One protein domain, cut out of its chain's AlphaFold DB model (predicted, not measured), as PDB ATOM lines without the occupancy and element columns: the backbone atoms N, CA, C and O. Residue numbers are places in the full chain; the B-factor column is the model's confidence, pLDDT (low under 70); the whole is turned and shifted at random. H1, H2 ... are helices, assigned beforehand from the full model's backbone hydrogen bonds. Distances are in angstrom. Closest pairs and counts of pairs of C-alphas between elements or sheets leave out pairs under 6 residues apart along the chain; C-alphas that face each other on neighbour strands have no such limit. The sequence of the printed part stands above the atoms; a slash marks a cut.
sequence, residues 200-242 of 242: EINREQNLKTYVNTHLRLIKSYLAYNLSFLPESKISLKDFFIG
ATOM      1  N   GLU A 200      10.937 -13.369 -63.420       75.81
ATOM      2  CA  GLU A 200      12.243 -12.716 -63.462       75.81
ATOM      3  C   GLU A 200      12.821 -12.621 -62.042       75.81
ATOM      4  O   GLU A 200      12.665 -11.626 -61.335       75.81
ATOM      5  N   ILE A 201      13.475 -13.697 -61.608       76.69
ATOM      6  CA  ILE A 201      14.185 -13.772 -60.334       76.69
ATOM      7  C   ILE A 201      15.690 -13.791 -60.568       76.69
ATOM      8  O   ILE A 201      16.207 -14.392 -61.510       76.69
ATOM      9  N   ASN A 202      16.431 -13.145 -59.672       81.19
ATOM     10  CA  ASN A 202      17.884 -13.195 -59.732       81.19
ATOM     11  C   ASN A 202      18.416 -14.579 -59.300       81.19
ATOM     12  O   ASN A 202      17.744 -15.365 -58.626       81.19
ATOM     13  N   ARG A 203      19.678 -14.854 -59.645       79.38
ATOM     14  CA  ARG A 203      20.346 -16.133 -59.359       79.38
ATOM     15  C   ARG A 203      20.327 -16.518 -57.878       79.38
ATOM     16  O   ARG A 203      20.207 -17.694 -57.551       79.38
ATOM     17  N   GLU A 204      20.493 -15.544 -56.987       84.44
ATOM     18  CA  GLU A 204      20.515 -15.790 -55.545       84.44
ATOM     19  C   GLU A 204      19.139 -16.236 -55.046       84.44
ATOM     20  O   GLU A 204      19.036 -17.180 -54.267       84.44
ATOM     21  N   GLN A 205      18.076 -15.601 -55.532       83.75
ATOM     22  CA  GLN A 205      16.705 -15.959 -55.198       83.75
ATOM     23  C   GLN A 205      16.312 -17.327 -55.760       83.75
ATOM     24  O   GLN A 205      15.680 -18.116 -55.053       83.75
ATOM     25  N   ASN A 206      16.748 -17.648 -56.979       83.00
ATOM     26  CA  ASN A 206      16.575 -18.981 -57.550       83.00
ATOM     27  C   ASN A 206      17.285 -20.045 -56.688       83.00
ATOM     28  O   ASN A 206      16.665 -21.007 -56.232       83.00
ATOM     29  N   LEU A 207      18.549 -19.809 -56.315       85.88
ATOM     30  CA  LEU A 207      19.291 -20.713 -55.435       85.88
ATOM     31  C   LEU A 207      18.632 -20.866 -54.053       85.88
ATOM     32  O   LEU A 207      18.521 -21.982 -53.547       85.88
ATOM     33  N   LYS A 208      18.150 -19.774 -53.445       89.12
ATOM     34  CA  LYS A 208      17.393 -19.828 -52.181       89.12
ATOM     35  C   LYS A 208      16.143 -20.694 -52.321       89.12
ATOM     36  O   LYS A 208      15.866 -21.515 -51.448       89.12
ATOM     37  N   THR A 209      15.413 -20.549 -53.423       85.88
ATOM     38  CA  THR A 209      14.216 -21.349 -53.719       85.88
ATOM     39  C   THR A 209      14.561 -22.827 -53.872       85.88
ATOM     40  O   THR A 209      13.904 -23.677 -53.262       85.88
ATOM     41  N   TYR A 210      15.632 -23.139 -54.603       86.56
ATOM     42  CA  TYR A 210      16.152 -24.495 -54.752       86.56
ATOM     43  C   TYR A 210      16.511 -25.124 -53.397       86.56
ATOM     44  O   TYR A 210      16.027 -26.214 -53.077       86.56
ATOM     45  N   VAL A 211      17.297 -24.422 -52.572       90.56
ATOM     46  CA  VAL A 211      17.733 -24.894 -51.247       90.56
ATOM     47  C   VAL A 211      16.538 -25.109 -50.324       90.56
ATOM     48  O   VAL A 211      16.405 -26.177 -49.733       90.56
ATOM     49  N   ASN A 212      15.620 -24.145 -50.235       89.75
ATOM     50  CA  ASN A 212      14.424 -24.265 -49.396       89.75
ATOM     51  C   ASN A 212      13.533 -25.437 -49.828       89.75
ATOM     52  O   ASN A 212      12.936 -26.125 -48.999       89.75
ATOM     53  N   THR A 213      13.448 -25.690 -51.130       84.62
ATOM     54  CA  THR A 213      12.714 -26.828 -51.691       84.62
ATOM     55  C   THR A 213      13.384 -28.151 -51.326       84.62
ATOM     56  O   THR A 213      12.701 -29.048 -50.835       84.62
ATOM     57  N   HIS A 214      14.710 -28.246 -51.430       87.25
ATOM     58  CA  HIS A 214      15.461 -29.438 -51.020       87.25
ATOM     59  C   HIS A 214      15.408 -29.685 -49.511       87.25
ATOM     60  O   HIS A 214      15.241 -30.823 -49.080       87.25
ATOM     61  N   LEU A 215      15.456 -28.637 -48.687       89.88
ATOM     62  CA  LEU A 215      15.279 -28.764 -47.239       89.88
ATOM     63  C   LEU A 215      13.898 -29.323 -46.884       89.88
ATOM     64  O   LEU A 215      13.789 -30.164 -45.992       89.88
ATOM     65  N   ARG A 216      12.841 -28.887 -47.582       86.62
ATOM     66  CA  ARG A 216      11.496 -29.460 -47.418       86.62
ATOM     67  C   ARG A 216      11.467 -30.928 -47.838       86.62
ATOM     68  O   ARG A 216      10.955 -31.743 -47.080       86.62
ATOM     69  N   LEU A 217      12.069 -31.267 -48.979       84.50
ATOM     70  CA  LEU A 217      12.169 -32.644 -49.467       84.50
ATOM     71  C   LEU A 217      12.860 -33.564 -48.449       84.50
ATOM     72  O   LEU A 217      12.333 -34.627 -48.129       84.50
ATOM     73  N   ILE A 218      14.001 -33.138 -47.903       88.19
ATOM     74  CA  ILE A 218      14.751 -33.888 -46.887       88.19
ATOM     75  C   ILE A 218      13.903 -34.074 -45.630       88.19
ATOM     76  O   ILE A 218      13.770 -35.195 -45.148       88.19
ATOM     77  N   LYS A 219      13.285 -33.001 -45.115       87.44
ATOM     78  CA  LYS A 219      12.395 -33.089 -43.946       87.44
ATOM     79  C   LYS A 219      11.263 -34.087 -44.177       87.44
ATOM     80  O   LYS A 219      10.981 -34.887 -43.290       87.44
ATOM     81  N   SER A 220      10.661 -34.079 -45.365       83.75
ATOM     82  CA  SER A 220       9.591 -35.013 -45.707       83.75
ATOM     83  C   SER A 220      10.064 -36.451 -45.852       83.75
ATOM     84  O   SER A 220       9.410 -37.358 -45.345       83.75
ATOM     85  N   TYR A 221      11.223 -36.669 -46.470       85.88
ATOM     86  CA  TYR A 221      11.840 -37.988 -46.543       85.88
ATOM     87  C   TYR A 221      12.148 -38.546 -45.148       85.88
ATOM     88  O   TYR A 221      11.851 -39.705 -44.867       85.88
ATOM     89  N   LEU A 222      12.712 -37.726 -44.257       89.50
ATOM     90  CA  LEU A 222      13.026 -38.134 -42.890       89.50
ATOM     91  C   LEU A 222      11.755 -38.439 -42.092       89.50
ATOM     92  O   LEU A 222      11.687 -39.497 -41.481       89.50
ATOM     93  N   ALA A 223      10.737 -37.577 -42.146       85.88
ATOM     94  CA  ALA A 223       9.459 -37.816 -41.469       85.88
ATOM     95  C   ALA A 223       8.758 -39.096 -41.958       85.88
ATOM     96  O   ALA A 223       8.123 -39.787 -41.171       85.88
ATOM     97  N   TYR A 224       8.898 -39.434 -43.243       84.25
ATOM     98  CA  TYR A 224       8.343 -40.667 -43.803       84.25
ATOM     99  C   TYR A 224       9.078 -41.932 -43.327       84.25
ATOM    100  O   TYR A 224       8.453 -42.971 -43.140       84.25
ATOM    101  N   ASN A 225      10.402 -41.868 -43.147       85.88
ATOM    102  CA  ASN A 225      11.223 -43.045 -42.830       85.88
ATOM    103  C   ASN A 225      11.561 -43.194 -41.338       85.88
ATOM    104  O   ASN A 225      12.004 -44.262 -40.921       85.88
ATOM    105  N   LEU A 226      11.394 -42.142 -40.532       87.00
ATOM    106  CA  LEU A 226      11.758 -42.116 -39.116       87.00
ATOM    107  C   LEU A 226      10.515 -41.866 -38.260       87.00
ATOM    108  O   LEU A 226      10.032 -40.743 -38.157       87.00
ATOM    109  N   SER A 227      10.036 -42.918 -37.596       79.19
ATOM    110  CA  SER A 227       8.773 -42.935 -36.840       79.19
ATOM    111  C   SER A 227       8.691 -41.958 -35.661       79.19
ATOM    112  O   SER A 227       7.597 -41.687 -35.175       79.19
ATOM    113  N   PHE A 228       9.822 -41.435 -35.180       82.38
ATOM    114  CA  PHE A 228       9.871 -40.472 -34.075       82.38
ATOM    115  C   PHE A 228       9.771 -39.008 -34.531       82.38
ATOM    116  O   PHE A 228       9.702 -38.111 -33.690       82.38
ATOM    117  N   LEU A 229       9.802 -38.743 -35.841       77.75
ATOM    118  CA  LEU A 229       9.613 -37.400 -36.381       77.75
ATOM    119  C   LEU A 229       8.120 -37.137 -36.641       77.75
ATOM    120  O   LEU A 229       7.410 -38.034 -37.089       77.75
ATOM    121  N   PRO A 230       7.627 -35.911 -36.385       71.88
ATOM    122  CA  PRO A 230       6.233 -35.568 -36.648       71.88
ATOM    123  C   PRO A 230       5.909 -35.702 -38.144       71.88
ATOM    124  O   PRO A 230       6.714 -35.305 -38.991       71.88
ATOM    125  N   GLU A 231       4.723 -36.238 -38.466       61.97
ATOM    126  CA  GLU A 231       4.275 -36.431 -39.850       61.97
ATOM    127  C   GLU A 231       4.384 -35.134 -40.666       61.97
ATOM    128  O   GLU A 231       3.867 -34.079 -40.286       61.97
ATOM    129  N   SER A 232       5.017 -35.221 -41.838       56.75
ATOM    130  CA  SER A 232       5.015 -34.137 -42.820       56.75
ATOM    131  C   SER A 232       4.002 -34.452 -43.925       56.75
ATOM    132  O   SER A 232       4.070 -35.511 -44.546       56.75
ATOM    133  N   LYS A 233       3.086 -33.522 -44.214       54.78
ATOM    134  CA  LYS A 233       2.009 -33.685 -45.213       54.78
ATOM    135  C   LYS A 233       2.440 -33.448 -46.673       54.78
ATOM    136  O   LYS A 233       1.632 -32.964 -47.460       54.78
ATOM    137  N   ILE A 234       3.689 -33.719 -47.058       55.59
ATOM    138  CA  ILE A 234       4.145 -33.463 -48.438       55.59
ATOM    139  C   ILE A 234       4.495 -34.777 -49.134       55.59
ATOM    140  O   ILE A 234       5.364 -35.526 -48.690       55.59
ATOM    141  N   SER A 235       3.811 -35.041 -50.247       56.06
ATOM    142  CA  SER A 235       4.073 -36.176 -51.129       56.06
ATOM    143  C   SER A 235       5.346 -35.930 -51.945       56.06
ATOM    144  O   SER A 235       5.484 -34.920 -52.632       56.06
ATOM    145  N   LEU A 236       6.270 -36.896 -51.927       53.72
ATOM    146  CA  LEU A 236       7.503 -36.870 -52.730       53.72
ATOM    147  C   LEU A 236       7.233 -36.803 -54.248       53.72
ATOM    148  O   LEU A 236       8.122 -36.424 -55.009       53.72
ATOM    149  N   LYS A 237       6.024 -37.174 -54.701       52.72
ATOM    150  CA  LYS A 237       5.657 -37.193 -56.128       52.72
ATOM    151  C   LYS A 237       5.514 -35.792 -56.737       52.72
ATOM    152  O   LYS A 237       5.692 -35.661 -57.945       52.72
ATOM    153  N   ASP A 238       5.280 -34.764 -55.924       54.97
ATOM    154  CA  ASP A 238       4.922 -33.425 -56.415       54.97
ATOM    155  C   ASP A 238       6.142 -32.525 -56.698       54.97
ATOM    156  O   ASP A 238       6.004 -31.455 -57.278       54.97
ATOM    157  N   PHE A 239       7.359 -32.945 -56.331       57.28
ATOM    158  CA  PHE A 239       8.543 -32.071 -56.381       57.28
ATOM    159  C   PHE A 239       9.190 -31.909 -57.765       57.28
ATOM    160  O   PHE A 239       9.810 -30.881 -58.024       57.28
ATOM    161  N   PHE A 240       9.077 -32.906 -58.647       51.28
ATOM    162  CA  PHE A 240       9.798 -32.919 -59.934       51.28
ATOM    163  C   PHE A 240       8.887 -33.069 -61.162       51.28
ATOM    164  O   PHE A 240       9.359 -32.976 -62.298       51.28
ATOM    165  N   ILE A 241       7.595 -33.338 -60.943       44.97
ATOM    166  CA  ILE A 241       6.629 -33.694 -61.997       44.97
ATOM    167  C   ILE A 241       5.559 -32.605 -62.190       44.97
ATOM    168  O   ILE A 241       4.775 -32.721 -63.130       44.97
ATOM    169  N   GLY A 242       5.564 -31.556 -61.352       43.91
ATOM    170  CA  GLY A 242       4.674 -30.393 -61.478       43.91
ATOM    171  C   GLY A 242       4.580 -29.844 -62.898       43.91
ATOM    172  O   GLY A 242       5.618 -29.817 -63.606       43.91
TER     173      GLY A 242
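Overview. This is residues 200 to 242 of the 242 residues of an uncharacterized protein of marine sediment metagenome (UniProt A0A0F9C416). One long helix, H1, makes the length of the domain, and after its end the chain turns and folds back over the helix's second half as a hook, residues 226 to 237, ending in a single short helical turn, H2, near Leu 217. Residues 200 to 212, of which 203 to 212 belong to H1, stick out free at the other end. The printed part has 43 residues with two named helices, H1 then H2, and no named strand; the class is all helix. The whole is loose, with a radius of gyration of the C-alphas of 12.6 A, and spans 40 by 20 by 11 A.

Along the chain. The printed part begins at Glu 200, C-alpha at (12.243, -12.716, -63.462). H1 holds residues 203 to 225 and measures 32.9 A from its first C-alpha, at (20.346, -16.133, -59.359), to its last, at (11.223, -43.045, -42.830). Residues 226 to 237 hold no named element. H2 holds residues 238 to 241, 5.8 A from first to last C-alpha, the last at (6.629, -33.694, -61.997).

Arrangement. H1 and H2 are close but not clearly touching, with 1 pair of C-alphas within 8 A. Their closest C-alphas, those of Leu 217 and Phe 239, are 7.8 A apart, and their centres are 12.2 A apart. In H1 every O i to N i+4 pair is within hydrogen-bond range; H2, with 4 residues, is too short for such a pair, and its 1 pair of O i and N i+3 is not within range.

Size, cuts and confidence. The two C-alphas farthest apart, those of Glu 200 and Phe 228, are 40.5 A apart. Without residues 200 to 212, the body of 30 residues spans 29 by 14 by 12 A. The link from H1 to H2, 12 residues, is long. The printed part has no cut and ends at Gly 242, the chain's last residue. The mean pLDDT of the printed part is 75.8, and the model's confidence is low, under 70, at residues 231 to 242.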